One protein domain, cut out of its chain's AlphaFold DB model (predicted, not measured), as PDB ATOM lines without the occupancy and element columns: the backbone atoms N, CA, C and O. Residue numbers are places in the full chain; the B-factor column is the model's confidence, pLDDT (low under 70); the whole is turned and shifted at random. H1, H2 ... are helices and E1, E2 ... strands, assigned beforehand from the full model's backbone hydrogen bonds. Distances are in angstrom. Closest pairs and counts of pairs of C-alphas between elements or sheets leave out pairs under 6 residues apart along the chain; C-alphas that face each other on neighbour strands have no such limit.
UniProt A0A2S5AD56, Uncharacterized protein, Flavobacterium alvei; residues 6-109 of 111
ATOM      1  N   TYR A   6     -40.496  29.801  -7.889       80.31
ATOM      2  CA  TYR A   6     -39.379  28.846  -7.903       80.31
ATOM      3  C   TYR A   6     -39.849  27.573  -7.198       80.31
ATOM      4  O   TYR A   6     -40.158  27.638  -6.013       80.31
ATOM      5  N   GLY A   7     -39.952  26.443  -7.906       80.00
ATOM      6  CA  GLY A   7     -40.666  25.277  -7.371       80.00
ATOM      7  C   GLY A   7     -42.067  25.688  -6.903       80.00
ATOM      8  O   GLY A   7     -42.763  26.391  -7.631       80.00
ATOM      9  N   ALA A   8     -42.418  25.353  -5.661       82.38
ATOM     10  CA  ALA A   8     -43.677  25.746  -5.029       82.38
ATOM     11  C   ALA A   8     -43.711  27.200  -4.505       82.38
ATOM     12  O   ALA A   8     -44.765  27.705  -4.127       82.38
ATOM     13  N   PHE A   9     -42.573  27.895  -4.443       87.00
ATOM     14  CA  PHE A   9     -42.452  29.171  -3.736       87.00
ATOM     15  C   PHE A   9     -42.789  30.370  -4.624       87.00
ATOM     16  O   PHE A   9     -42.202  30.532  -5.695       87.00
ATOM     17  N   ILE A  10     -43.646  31.278  -4.153       90.06
ATOM     18  CA  ILE A  10     -43.929  32.559  -4.816       90.06
ATOM     19  C   ILE A  10     -42.795  33.548  -4.497       90.06
ATOM     20  O   ILE A  10     -42.666  34.031  -3.372       90.06
ATOM     21  N   LYS A  11     -41.973  33.885  -5.498       87.69
ATOM     22  CA  LYS A  11     -40.678  34.572  -5.313       87.69
ATOM     23  C   LYS A  11     -40.776  35.911  -4.582       87.69
ATOM     24  O   LYS A  11     -39.884  36.243  -3.816       87.69
ATOM     25  N   ASN A  12     -41.837  36.686  -4.813       89.81
ATOM     26  CA  ASN A  12     -42.013  38.008  -4.197       89.81
ATOM     27  C   ASN A  12     -42.635  37.968  -2.788       89.81
ATOM     28  O   ASN A  12     -42.903  39.026  -2.220       89.81
ATOM     29  N   LYS A  13     -42.889  36.774  -2.239       91.81
ATOM     30  CA  LYS A  13     -43.470  36.578  -0.903       91.81
ATOM     31  C   LYS A  13     -42.558  35.835   0.072       91.81
ATOM     32  O   LYS A  13     -42.909  35.736   1.247       91.81
ATOM     33  N   ILE A  14     -41.427  35.324  -0.408       90.69
ATOM     34  CA  ILE A  14     -40.401  34.696   0.419       90.69
ATOM     35  C   ILE A  14     -39.403  35.758   0.870       90.69
ATOM     36  O   ILE A  14     -38.889  36.531   0.061       90.69
ATOM     37  N   TYR A  15     -39.123  35.773   2.166       90.56
ATOM     38  CA  TYR A  15     -38.185  36.683   2.813       90.56
ATOM     39  C   TYR A  15     -37.121  35.890   3.570       90.56
ATOM     40  O   TYR A  15     -37.317  34.724   3.886       90.56
ATOM     41  N   GLU A  16     -36.002  36.527   3.916       87.88
ATOM     42  CA  GLU A  16     -34.934  35.882   4.697       87.88
ATOM     43  C   GLU A  16     -35.445  35.303   6.028       87.88
ATOM     44  O   GLU A  16     -35.015  34.232   6.439       87.88
ATOM     45  N   SER A  17     -36.421  35.961   6.660       91.56
ATOM     46  CA  SER A  17     -37.048  35.498   7.904       91.56
ATOM     47  C   SER A  17     -37.842  34.196   7.770       91.56
ATOM     48  O   SER A  17     -38.232  33.633   8.787       91.56
ATOM     49  N   ASP A  18     -38.133  33.758   6.543       91.75
ATOM     50  CA  ASP A  18     -38.781  32.472   6.276       91.75
ATOM     51  C   ASP A  18     -37.784  31.309   6.285       91.75
ATOM     52  O   ASP A  18     -38.193  30.151   6.244       91.75
ATOM     53  N   PHE A  19     -36.482  31.605   6.327       91.88
ATOM     54  CA  PHE A  19     -35.435  30.600   6.379       91.88
ATOM     55  C   PHE A  19     -34.942  30.400   7.806       91.88
ATOM     56  O   PHE A  19     -34.700  31.347   8.557       91.88
ATOM     57  N   ILE A  20     -34.689  29.142   8.139       93.56
ATOM     58  CA  ILE A  20     -33.947  28.759   9.330       93.56
ATOM     59  C   ILE A  20     -32.474  28.689   8.944       93.56
ATOM     60  O   ILE A  20     -32.089  27.969   8.020       93.56
ATOM     61  N   LYS A  21     -31.640  29.452   9.648       93.62
ATOM     62  CA  LYS A  21     -30.192  29.410   9.461       93.62
ATOM     63  C   LYS A  21     -29.607  28.253  10.267       93.62
ATOM     64  O   LYS A  21     -29.793  28.206  11.479       93.62
ATOM     65  N   LEU A  22     -28.906  27.356   9.584       92.69
ATOM     66  CA  LEU A  22     -28.329  26.130  10.126       92.69
ATOM     67  C   LEU A  22     -26.845  26.025   9.744       92.69
ATOM     68  O   LEU A  22     -26.419  26.477   8.676       92.69
ATOM     69  N   ASN A  23     -26.056  25.375  10.592       90.94
ATOM     70  CA  ASN A  23     -24.787  24.768  10.195       90.94
ATOM     71  C   ASN A  23     -25.018  23.363   9.599       90.94
ATOM     72  O   ASN A  23     -26.140  22.856   9.566       90.94
ATOM     73  N   PHE A  24     -23.960  22.716   9.103       88.56
ATOM     74  CA  PHE A  24     -24.105  21.430   8.414       88.56
ATOM     75  C   PHE A  24     -24.622  20.293   9.306       88.56
ATOM     76  O   PHE A  24     -25.415  19.471   8.852       88.56
ATOM     77  N   GLU A  25     -24.196  20.237  10.568       90.25
ATOM     78  CA  GLU A  25     -24.649  19.200  11.500       90.25
ATOM     79  C   GLU A  25     -26.107  19.424  11.913       90.25
ATOM     80  O   GLU A  25     -26.885  18.471  11.973       90.25
ATOM     81  N   GLU A  26     -26.518  20.679  12.096       93.44
ATOM     82  CA  GLU A  26     -27.920  21.037  12.325       93.44
ATOM     83  C   GLU A  26     -28.797  20.688  11.116       93.44
ATOM     84  O   GLU A  26     -29.865  20.104  11.288       93.44
ATOM     85  N   LEU A  27     -28.326  20.965   9.893       89.81
ATOM     86  CA  LEU A  27     -29.026  20.579   8.668       89.81
ATOM     87  C   LEU A  27     -29.203  19.061   8.585       89.81
ATOM     88  O   LEU A  27     -30.310  18.590   8.334       89.81
ATOM     89  N   LYS A  28     -28.136  18.284   8.811       87.62
ATOM     90  CA  LYS A  28     -28.244  16.821   8.844       87.62
ATOM     91  C   LYS A  28     -29.256  16.372   9.881       87.62
ATOM     92  O   LYS A  28     -30.071  15.515   9.562       87.62
ATOM     93  N   SER A  29     -29.211  16.929  11.091       90.44
ATOM     94  CA  SER A  29     -30.155  16.582  12.155       90.44
ATOM     95  C   SER A  29     -31.595  16.860  11.729       90.44
ATOM     96  O   SER A  29     -32.416  15.952  11.797       90.44
ATOM     97  N   LYS A  30     -31.878  18.058  11.197       88.88
ATOM     98  CA  LYS A  30     -33.214  18.456  10.724       88.88
ATOM     99  C   LYS A  30     -33.719  17.528   9.617       88.88
ATOM    100  O   LYS A  30     -34.831  17.030   9.696       88.88
ATOM    101  N   ILE A  31     -32.879  17.197   8.633       85.88
ATOM    102  CA  ILE A  31     -33.247  16.235   7.579       85.88
ATOM    103  C   ILE A  31     -33.429  14.814   8.142       85.88
ATOM    104  O   ILE A  31     -34.244  14.038   7.643       85.88
ATOM    105  N   SER A  32     -32.686  14.462   9.193       84.56
ATOM    106  CA  SER A  32     -32.780  13.140   9.811       84.56
ATOM    107  C   SER A  32     -34.093  12.899  10.540       84.56
ATOM    108  O   SER A  32     -34.494  11.746  10.689       84.56
ATOM    109  N   GLU A  33     -34.759  13.960  10.989       85.94
ATOM    110  CA  GLU A  33     -36.061  13.877  11.654       85.94
ATOM    111  C   GLU A  33     -37.105  13.232  10.734       85.94
ATOM    112  O   GLU A  33     -37.851  12.359  11.176       85.94
ATOM    113  N   TYR A  34     -37.056  13.519   9.429       79.88
ATOM    114  CA  TYR A  34     -37.938  12.896   8.436       79.88
ATOM    115  C   TYR A  34     -37.776  11.385   8.336       79.88
ATOM    116  O   TYR A  34     -38.712  10.670   7.997       79.88
ATOM    117  N   TRP A  35     -36.593  10.852   8.651       80.19
ATOM    118  CA  TRP A  35     -36.368   9.407   8.632       80.19
ATOM    119  C   TRP A  35     -37.114   8.648   9.714       80.19
ATOM    120  O   TRP A  35     -37.202   7.424   9.593       80.19
ATOM    121  N   GLN A  36     -37.595   9.354  10.733       75.75
ATOM    122  CA  GLN A  36     -38.372   8.807  11.838       75.75
ATOM    123  C   GLN A  36     -39.866   9.128  11.711       75.75
ATOM    124  O   GLN A  36     -40.635   8.738  12.586       75.75
ATOM    125  N   ASP A  37     -40.285   9.841  10.661       75.31
ATOM    126  CA  ASP A  37     -41.685  10.193  10.457       75.31
ATOM    127  C   ASP A  37     -42.419   9.082   9.692       75.31
ATOM    128  O   ASP A  37     -42.276   8.904   8.478       75.31
ATOM    129  N   ASP A  38     -43.232   8.333  10.434       68.12
ATOM    130  CA  ASP A  38     -44.041   7.222   9.926       68.12
ATOM    131  C   ASP A  38     -45.079   7.662   8.870       68.12
ATOM    132  O   ASP A  38     -45.595   6.819   8.128       68.12
ATOM    133  N   ASN A  39     -45.380   8.962   8.760       74.38
ATOM    134  CA  ASN A  39     -46.367   9.479   7.807       74.38
ATOM    135  C   ASN A  39     -45.851   9.551   6.364       74.38
ATOM    136  O   ASN A  39     -46.656   9.669   5.444       74.38
ATOM    137  N   TRP A  40     -44.539   9.432   6.144       72.88
ATOM    138  CA  TRP A  40     -43.938   9.567   4.813       72.88
ATOM    139  C   TRP A  40     -44.187   8.379   3.874       72.88
ATOM    140  O   TRP A  40     -43.934   8.472   2.673       72.88
ATOM    141  N   GLY A  41     -44.644   7.236   4.396       77.19
ATOM    142  CA  GLY A  41     -45.063   6.090   3.585       77.19
ATOM    143  C   GLY A  41     -44.062   5.684   2.489       77.19
ATOM    144  O   GLY A  41     -42.896   5.384   2.758       77.19
ATOM    145  N   SER A  42     -44.527   5.636   1.236       79.62
ATOM    146  CA  SER A  42     -43.725   5.246   0.064       79.62
ATOM    147  C   SER A  42     -42.721   6.296  -0.403       79.62
ATOM    148  O   SER A  42     -41.852   5.972  -1.216       79.62
ATOM    149  N   ASP A  43     -42.826   7.524   0.094       77.00
ATOM    150  CA  ASP A  43     -42.079   8.672  -0.419       77.00
ATOM    151  C   ASP A  43     -40.755   8.844   0.326       77.00
ATOM    152  O   ASP A  43     -39.760   9.304  -0.245       77.00
ATOM    153  N   LEU A  44     -40.691   8.345   1.568       81.19
ATOM    154  CA  LEU A  44     -39.489   8.377   2.397       81.19
ATOM    155  C   LEU A  44     -38.244   7.837   1.680       81.19
ATOM    156  O   LEU A  44     -37.227   8.533   1.670       81.19
ATOM    157  N   PRO A  45     -38.259   6.639   1.055       82.19
ATOM    158  CA  PRO A  45     -37.077   6.096   0.388       82.19
ATOM    159  C   PRO A  45     -36.608   6.947  -0.799       82.19
ATOM    160  O   PRO A  45     -35.405   7.032  -1.048       82.19
ATOM    161  N   ILE A  46     -37.540   7.581  -1.525       80.69
ATOM    162  CA  ILE A  46     -37.229   8.466  -2.658       80.69
ATOM    163  C   ILE A  46     -36.532   9.719  -2.139       80.69
ATOM    164  O   ILE A  46     -35.483  10.103  -2.656       80.69
ATOM    165  N   PHE A  47     -37.061  10.309  -1.072       80.06
ATOM    166  CA  PHE A  47     -36.470  11.478  -0.442       80.06
ATOM    167  C   PHE A  47     -35.075  11.207   0.116       80.06
ATOM    168  O   PHE A  47     -34.159  11.973  -0.187       80.06
ATOM    169  N   LYS A  48     -34.862  10.087   0.835       81.81
ATOM    170  CA  LYS A  48     -33.511   9.720   1.317       81.81
ATOM    171  C   LYS A  48     -32.528   9.643   0.153       81.81
ATOM    172  O   LYS A  48     -31.455  10.229   0.214       81.81
ATOM    173  N   LYS A  49     -32.924   8.974  -0.936       82.75
ATOM    174  CA  LYS A  49     -32.090   8.837  -2.131       82.75
ATOM    175  C   LYS A  49     -31.765  10.194  -2.761       82.75
ATOM    176  O   LYS A  49     -30.623  10.409  -3.154       82.75
ATOM    177  N   ASN A  50     -32.741  11.096  -2.865       80.12
ATOM    178  CA  ASN A  50     -32.527  12.434  -3.418       80.12
ATOM    179  C   ASN A  50     -31.582  13.262  -2.537       80.12
ATOM    180  O   ASN A  50     -30.693  13.931  -3.060       80.12
ATOM    181  N   PHE A  51     -31.727  13.169  -1.215       82.56
ATOM    182  CA  PHE A  51     -30.824  13.819  -0.273       82.56
ATOM    183  C   PHE A  51     -29.398  13.252  -0.347       82.56
ATOM    184  O   PHE A  51     -28.439  14.013  -0.437       82.56
ATOM    185  N   ASP A  52     -29.244  11.928  -0.398       83.19
ATOM    186  CA  ASP A  52     -27.936  11.276  -0.533       83.19
ATOM    187  C   ASP A  52     -27.244  11.643  -1.855       83.19
ATOM    188  O   ASP A  52     -26.035  11.880  -1.882       83.19
ATOM    189  N   LEU A  53     -28.000  11.727  -2.957       82.12
ATOM    190  CA  LEU A  53     -27.491  12.197  -4.249       82.12
ATOM    191  C   LEU A  53     -27.027  13.652  -4.163       82.12
ATOM    192  O   LEU A  53     -25.907  13.956  -4.571       82.12
ATOM    193  N   ALA A  54     -27.845  14.519  -3.564       79.62
ATOM    194  CA  ALA A  54     -27.488  15.909  -3.331       79.62
ATOM    195  C   ALA A  54     -26.202  16.028  -2.498       79.62
ATOM    196  O   ALA A  54     -25.317  16.794  -2.856       79.62
ATOM    197  N   LEU A  55     -26.038  15.236  -1.434       81.06
ATOM    198  CA  LEU A  55     -24.800  15.218  -0.649       81.06
ATOM    199  C   LEU A  55     -23.601  14.670  -1.435       81.06
ATOM    200  O   LEU A  55     -22.492  15.186  -1.302       81.06
ATOM    201  N   SER A  56     -23.805  13.645  -2.264       82.50
ATOM    202  CA  SER A  56     -22.751  13.071  -3.107       82.50
ATOM    203  C   SER A  56     -22.221  14.082  -4.126       82.50
ATOM    204  O   SER A  56     -21.007  14.166  -4.325       82.50
ATOM    205  N   ASP A  57     -23.100  14.876  -4.738       79.69
ATOM    206  CA  ASP A  57     -22.715  15.948  -5.669       79.69
ATOM    207  C   ASP A  57     -21.916  17.059  -4.977       79.69
ATOM    208  O   ASP A  57     -21.191  17.825  -5.617       79.69
ATOM    209  N   LEU A  58     -21.993  17.107  -3.648       77.62
ATOM    210  CA  LEU A  58     -21.298  18.070  -2.814       77.62
ATOM    211  C   LEU A  58     -20.018  17.542  -2.159       77.62
ATOM    212  O   LEU A  58     -19.378  18.271  -1.401       77.62
ATOM    213  N   ARG A  59     -19.594  16.314  -2.474       79.38
ATOM    214  CA  ARG A  59     -18.429  15.659  -1.849       79.38
ATOM    215  C   ARG A  59     -17.105  16.422  -1.980       79.38
ATOM    216  O   ARG A  59     -16.214  16.230  -1.163       79.38
ATOM    217  N   ASP A  60     -16.974  17.254  -3.014       81.88
ATOM    218  CA  ASP A  60     -15.753  18.017  -3.300       81.88
ATOM    219  C   ASP A  60     -15.751  19.401  -2.614       81.88
ATOM    220  O   ASP A  60     -14.824  20.193  -2.798       81.88
ATOM    221  N   PHE A  61     -16.786  19.714  -1.826       80.81
ATOM    222  CA  PHE A  61     -16.914  20.963  -1.081       80.81
ATOM    223  C   PHE A  61     -16.655  20.754   0.414       80.81
ATOM    224  O   PHE A  61     -17.034  19.738   0.993       80.81
ATOM    225  N   ASP A  62     -16.069  21.761   1.068       84.12
ATOM    226  CA  ASP A  62     -16.037  21.814   2.531       84.12
ATOM    227  C   ASP A  62     -17.414  22.245   3.050       84.12
ATOM    228  O   ASP A  62     -17.786  23.420   2.998       84.12
ATOM    229  N   LEU A  63     -18.197  21.266   3.498       83.50
ATOM    230  CA  LEU A  63     -19.569  21.467   3.958       83.50
ATOM    231  C   LEU A  63     -19.649  22.121   5.338       83.50
ATOM    232  O   LEU A  63     -20.667  22.735   5.646       83.50
ATOM    233  N   ASN A  64     -18.589  22.045   6.142       84.12
ATOM    234  CA  ASN A  64     -18.576  22.624   7.486       84.12
ATOM    235  C   ASN A  64     -18.293  24.130   7.474       84.12
ATOM    236  O   ASN A  64     -18.626  24.820   8.431       84.12
ATOM    237  N   ASN A  65     -17.707  24.646   6.392       84.88
ATOM    238  CA  ASN A  65     -17.397  26.065   6.220       84.88
ATOM    239  C   ASN A  65     -18.486  26.820   5.427       84.88
ATOM    240  O   ASN A  65     -18.206  27.742   4.654       84.88
ATOM    241  N   ARG A  66     -19.738  26.376   5.565       87.25
ATOM    242  CA  ARG A  66     -20.906  26.912   4.860       87.25
ATOM    243  C   ARG A  66     -22.023  27.225   5.838       87.25
ATOM    244  O   ARG A  66     -22.225  26.511   6.817       87.25
ATOM    245  N   GLU A  67     -22.775  28.262   5.512       88.44
ATOM    246  CA  GLU A  67     -24.045  28.569   6.152       88.44
ATOM    247  C   GLU A  67     -25.175  28.012   5.293       88.44
ATOM    248  O   GLU A  67     -25.139  28.135   4.065       88.44
ATOM    249  N   TYR A  68     -26.171  27.401   5.930       89.88
ATOM    250  CA  TYR A  68     -27.310  26.790   5.259       89.88
ATOM    251  C   TYR A  68     -28.583  27.539   5.635       89.88
ATOM    252  O   TYR A  68     -28.890  27.720   6.808       89.88
ATOM    253  N   TYR A  69     -29.330  27.960   4.627       91.00
ATOM    254  CA  TYR A  69     -30.637  28.580   4.746       91.00
ATOM    255  C   TYR A  69     -31.666  27.538   4.341       91.00
ATOM    256  O   TYR A  69     -31.779  27.181   3.166       91.00
ATOM    257  N   TYR A  70     -32.361  27.012   5.336       91.69
ATOM    258  CA  TYR A  70     -33.329  25.936   5.208       91.69
ATOM    259  C   TYR A  70     -34.747  26.497   5.177       91.69
ATOM    260  O   TYR A  70     -35.081  27.364   5.983       91.69
ATOM    261  N   ILE A  71     -35.583  25.988   4.278       90.38
ATOM    262  CA  ILE A  71     -37.008  26.307   4.214       90.38
ATOM    263  C   ILE A  71     -37.802  25.061   3.819       90.38
ATOM    264  O   ILE A  71     -37.405  24.299   2.933       90.38
ATOM    265  N   GLU A  72     -38.942  24.875   4.468       87.50
ATOM    266  CA  GLU A  72     -39.833  23.732   4.302       87.50
ATOM    267  C   GLU A  72     -41.243  24.229   4.022       87.50
ATOM    268  O   GLU A  72     -41.754  25.093   4.733       87.50
ATOM    269  N   ILE A  73     -41.878  23.698   2.977       85.38
ATOM    270  CA  ILE A  73     -43.186  24.206   2.552       85.38
ATOM    271  C   ILE A  73     -44.287  24.001   3.596       85.38
ATOM    272  O   ILE A  73     -45.200  24.814   3.675       85.38
ATOM    273  N   GLU A  74     -44.201  22.948   4.408       82.25
ATOM    274  CA  GLU A  74     -45.236  22.605   5.389       82.25
ATOM    275  C   GLU A  74     -45.213  23.549   6.596       82.25
ATOM    276  O   GLU A  74     -46.235  23.756   7.249       82.25
ATOM    277  N   GLU A  75     -44.067  24.186   6.856       86.06
ATOM    278  CA  GLU A  75     -43.904  25.187   7.913       86.06
ATOM    279  C   GLU A  75     -44.259  26.615   7.432       86.06
ATOM    280  O   GLU A  75     -44.359  27.544   8.239       86.06
ATOM    281  N   LEU A  76     -44.470  26.823   6.125       87.62
ATOM    282  CA  LEU A  76     -44.743  28.143   5.554       87.62
ATOM    283  C   LEU A  76     -46.223  28.527   5.558       87.62
ATOM    284  O   LEU A  76     -47.134  27.706   5.497       87.62
ATOM    285  N   ASN A  77     -46.462  29.842   5.522       88.06
ATOM    286  CA  ASN A  77     -47.797  30.366   5.260       88.06
ATOM    287  C   ASN A  77     -48.250  29.955   3.841       88.06
ATOM    288  O   ASN A  77     -47.542  30.268   2.876       88.06
ATOM    289  N   PRO A  78     -49.432  29.323   3.687       87.62
ATOM    290  CA  PRO A  78     -49.951  28.903   2.385       87.62
ATOM    291  C   PRO A  78     -50.041  30.023   1.346       87.62
ATOM    292  O   PRO A  78     -49.995  29.754   0.151       87.62
ATOM    293  N   ASP A  79     -50.142  31.290   1.762       90.06
ATOM    294  CA  ASP A  79     -50.181  32.417   0.829       90.06
ATOM    295  C   ASP A  79     -48.849  32.659   0.091       90.06
ATOM    296  O   ASP A  79     -48.837  33.409  -0.892       90.06
ATOM    297  N   LYS A  80     -47.754  32.034   0.540       89.94
ATOM    298  CA  LYS A  80     -46.412  32.075  -0.064       89.94
ATOM    299  C   LYS A  80     -46.148  30.921  -1.033       89.94
ATOM    300  O   LYS A  80     -45.097  30.908  -1.674       89.94
ATOM    301  N   ILE A  81     -47.086  29.981  -1.143       88.06
ATOM    302  CA  ILE A  81     -46.945  28.744  -1.907       88.06
ATOM    303  C   ILE A  81     -47.998  28.702  -3.019       88.06
ATOM    304  O   ILE A  81     -49.152  29.077  -2.816       88.06
ATOM    305  N   ILE A  82     -47.603  28.260  -4.210       85.38
ATOM    306  CA  ILE A  82     -48.546  27.861  -5.262       85.38
ATOM    307  C   ILE A  82     -48.972  26.413  -5.035       85.38
ATOM    308  O   ILE A  82     -48.130  25.561  -4.786       85.38
ATOM    309  N   ASP A  83     -50.275  26.150  -5.124       75.94
ATOM    310  CA  ASP A  83     -50.868  24.816  -4.974       75.94
ATOM    311  C   ASP A  83     -50.394  24.062  -3.705       75.94
ATOM    312  O   ASP A  83     -49.814  22.983  -3.799       75.94
ATOM    313  N   PRO A  84     -50.677  24.584  -2.492       66.12
ATOM    314  CA  PRO A  84     -50.167  24.045  -1.222       66.12
ATOM    315  C   PRO A  84     -50.611  22.607  -0.900       66.12
ATOM    316  O   PRO A  84     -50.083  22.004   0.020       66.12
ATOM    317  N   ASN A  85     -51.579  22.055  -1.640       66.50
ATOM    318  CA  ASN A  85     -52.014  20.660  -1.497       66.50
ATOM    319  C   ASN A  85     -51.319  19.705  -2.486       66.50
ATOM    320  O   ASN A  85     -51.575  18.505  -2.440       66.50
ATOM    321  N   PHE A  86     -50.547  20.236  -3.437       66.25
ATOM    322  CA  PHE A  86     -49.871  19.456  -4.473       66.25
ATOM    323  C   PHE A  86     -48.439  19.122  -4.062       66.25
ATOM    324  O   PHE A  86     -48.015  17.975  -4.165       66.25
ATOM    325  N   PHE A  87     -47.720  20.117  -3.549       61.34
ATOM    326  CA  PHE A  87     -46.385  19.912  -3.018       61.34
ATOM    327  C   PHE A  87     -46.511  19.401  -1.587       61.34
ATOM    328  O   PHE A  87     -47.037  20.096  -0.723       61.34
ATOM    329  N   VAL A  88     -46.036  18.185  -1.349       64.44
ATOM    330  CA  VAL A  88     -45.896  17.600  -0.014       64.44
ATOM    331  C   VAL A  88     -44.418  17.275   0.162       64.44
ATOM    332  O   VAL A  88     -43.756  16.890  -0.808       64.44
ATOM    333  N   TYR A  89     -43.875  17.481   1.363       69.81
ATOM    334  CA  TYR A  89     -42.480  17.142   1.666       69.81
ATOM    335  C   TYR A  89     -41.413  17.880   0.827       69.81
ATOM    336  O   TYR A  89     -40.316  17.359   0.600       69.81
ATOM    337  N   LEU A  90     -41.710  19.093   0.335       76.00
ATOM    338  CA  LEU A  90     -40.737  19.898  -0.410       76.00
ATOM    339  C   LEU A  90     -39.846  20.705   0.541       76.00
ATOM    340  O   LEU A  90     -40.289  21.647   1.203       76.00
ATOM    341  N   VAL A  91     -38.556  20.387   0.520       82.06
ATOM    342  CA  VAL A  91     -37.520  21.112   1.252       82.06
ATOM    343  C   VAL A  91     -36.607  21.827   0.264       82.06
ATOM    344  O   VAL A  91     -36.200  21.276  -0.765       82.06
ATOM    345  N   CYS A  92     -36.259  23.069   0.587       85.12
ATOM    346  CA  CYS A  92     -35.246  23.830  -0.128       85.12
ATOM    347  C   CYS A  92     -34.141  24.258   0.839       85.12
ATOM    348  O   CYS A  92     -34.390  24.740   1.941       85.12
ATOM    349  N   VAL A  93     -32.898  24.076   0.406       83.38
ATOM    350  CA  VAL A  93     -31.705  24.453   1.154       83.38
ATOM    351  C   VAL A  93     -30.819  25.288   0.251       83.38
ATOM    352  O   VAL A  93     -30.407  24.845  -0.821       83.38
ATOM    353  N   ILE A  94     -30.490  26.494   0.693       83.12
ATOM    354  CA  ILE A  94     -29.518  27.359   0.033       83.12
ATOM    355  C   ILE A  94     -28.274  27.381   0.910       83.12
ATOM    356  O   ILE A  94     -28.341  27.822   2.050       83.12
ATOM    357  N   SER A  95     -27.136  26.917   0.397       81.31
ATOM    358  CA  SER A  95     -25.860  27.055   1.099       81.31
ATOM    359  C   SER A  95     -24.997  28.143   0.481       81.31
ATOM    360  O   SER A  95     -24.887  28.254  -0.748       81.31
ATOM    361  N   ILE A  96     -24.371  28.928   1.350       81.12
ATOM    362  CA  ILE A  96     -23.451  30.004   0.991       81.12
ATOM    363  C   ILE A  96     -22.136  29.738   1.718       81.12
ATOM    364  O   ILE A  96     -22.105  29.464   2.916       81.12
ATOM    365  N   GLU A  97     -21.032  29.781   0.982       79.25
ATOM    366  CA  GLU A  97     -19.696  29.693   1.566       79.25
ATOM    367  C   GLU A  97     -19.228  31.090   1.969       79.25
ATOM    368  O   GLU A  97     -19.175  31.988   1.133       79.25
ATOM    369  N   GLU A  98     -18.831  31.262   3.231       65.88
ATOM    370  CA  GLU A  98     -18.513  32.563   3.853       65.88
ATOM    371  C   GLU A  98     -17.485  33.407   3.063       65.88
ATOM    372  O   GLU A  98     -17.405  34.626   3.211       65.88
ATOM    373  N   LYS A  99     -16.668  32.757   2.221       65.50
ATOM    374  CA  LYS A  99     -15.560  33.368   1.467       65.50
ATOM    375  C   LYS A  99     -15.617  33.121  -0.038       65.50
ATOM    376  O   LYS A  99     -14.654  33.439  -0.737       65.50
ATOM    377  N   SER A 100     -16.709  32.563  -0.556       63.91
ATOM    378  CA  SER A 100     -16.865  32.389  -1.998       63.91
ATOM    379  C   SER A 100     -18.247  32.819  -2.465       63.91
ATOM    380  O   SER A 100     -19.252  32.623  -1.796       63.91
ATOM    381  N   ASN A 101     -18.316  33.355  -3.682       65.88
ATOM    382  CA  ASN A 101     -19.588  33.664  -4.335       65.88
ATOM    383  C   ASN A 101     -20.317  32.388  -4.819       65.88
ATOM    384  O   ASN A 101     -21.114  32.459  -5.754       65.88
ATOM    385  N   LYS A 102     -20.007  31.203  -4.266       73.75
ATOM    386  CA  LYS A 102     -20.634  29.940  -4.662       73.75
ATOM    387  C   LYS A 102     -21.879  29.692  -3.825       73.75
ATOM    388  O   LYS A 102     -21.793  29.299  -2.661       73.75
ATOM    389  N   ILE A 103     -23.018  29.863  -4.480       75.81
ATOM    390  CA  ILE A 103     -24.331  29.480  -3.976       75.81
ATOM    391  C   ILE A 103     -24.627  28.067  -4.467       75.81
ATOM    392  O   ILE A 103     -24.436  27.763  -5.647       75.81
ATOM    393  N   ILE A 104     -25.095  27.214  -3.565       76.50
ATOM    394  CA  ILE A 104     -25.588  25.880  -3.900       76.50
ATOM    395  C   ILE A 104     -27.028  25.819  -3.434       76.50
ATOM    396  O   ILE A 104     -27.298  26.010  -2.250       76.50
ATOM    397  N   THR A 105     -27.939  25.554  -4.359       76.75
ATOM    398  CA  THR A 105     -29.348  25.349  -4.045       76.75
ATOM    399  C   THR A 105     -29.661  23.878  -4.208       76.75
ATOM    400  O   THR A 105     -29.432  23.304  -5.270       76.75
ATOM    401  N   LEU A 106     -30.180  23.279  -3.148       72.81
ATOM    402  CA  LEU A 106     -30.725  21.940  -3.167       72.81
ATOM    403  C   LEU A 106     -32.231  22.052  -2.981       72.81
ATOM    404  O   LEU A 106     -32.709  22.751  -2.092       72.81
ATOM    405  N   THR A 107     -32.983  21.383  -3.838       70.69
ATOM    406  CA  THR A 107     -34.432  21.291  -3.714       70.69
ATOM    407  C   THR A 107     -34.786  19.831  -3.891       70.69
ATOM    408  O   THR A 107     -34.425  19.228  -4.900       70.69
ATOM    409  N   PHE A 108     -35.418  19.248  -2.884       72.19
ATOM    410  CA  PHE A 108     -35.768  17.836  -2.886       72.19
ATOM    411  C   PHE A 108     -37.131  17.640  -2.216       72.19
ATOM    412  O   PHE A 108     -37.430  18.244  -1.189       72.19
ATOM    413  N   GLY A 109     -37.961  16.831  -2.871       63.69
ATOM    414  CA  GLY A 109     -39.375  16.576  -2.597       63.69
ATOM    415  C   GLY A 109     -39.965  15.780  -3.771       63.69
ATOM    416  O   GLY A 109     -39.217  15.406  -4.683       63.69
TER     417      GLY A 109
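AT A GLANCE: This is residues 6 to 109 of the 111 residues of an uncharacterized protein of Flavobacterium alvei (UniProt A0A2S5AD56). A twisted sheet of four antiparallel strands, in the order E1 E2 E3 E4, is covered on one face by two helices, H1 and H2, which run side by side in opposite ways. Residues 73 to 90, the link from E2 to E3, make a long loop beyond one end of the sheet. The printed part has 104 residues, with two named helices and four named strands in the order E1 H1 H2 E2 E3 E4; the class is mixed, with 50 residues, under half, in named elements. The whole is compact, with a radius of gyration of the C-alphas of 13.9 A and spans of 38 by 33 by 19 A.

IN THESE COORDINATES: E2 is residues 66 to 72, 19.2 A; E3 is residues 91 to 97, 19.8 A. The edge strands are E1, residues 20 to 22, with C-alpha 20 at (-33.947, 28.759, 9.330), and E4, residues 103 to 108, 16.4 A, with C-alpha 108 at (-35.768, 17.836, -2.886). H1 is residues 24 to 36, 19.4 A, and H2 residues 44 to 57, 20.1 A.

HOW THE PARTS SIT: E2, E3 and E4 form a meander, each strand the antiparallel neighbour of the one before; N 69 and O 94 are 2.8 A apart, N 93 and O 106 2.8 A. E1 pairs with E2 through N 20 and O 70, 2.8 A. H1 is on the sheet over E2, at a height over the sheet of 11.0 A, and runs along the strands, at 12 degrees to E2 on the local plane. H2 is on the sheet too; its closest C-alphas to E4 are those of Asn 50 and Phe 108, 6.3 A. The helical hairpin H1 and H2 only just touch, with 3 pairs of C-alphas within 8 A, through residues 34 to 35 and 44 to 48 alone; the closest are those of Trp 35 and Leu 44, 7.0 A, at a shallow tilt of 21 degrees. O i to N i+4 pairs are within hydrogen-bond range throughout H2 and in 6 of 9 cases in H1.

THE WHOLE: The C-alphas farthest apart, of Gly 41 and Lys 99, are 40.2 A apart. The printed part has no cut, and its long link is E2 to E3. Residue 38, residues 84 to 89, residues 98 to 101 and residue 109 have pLDDT under 70.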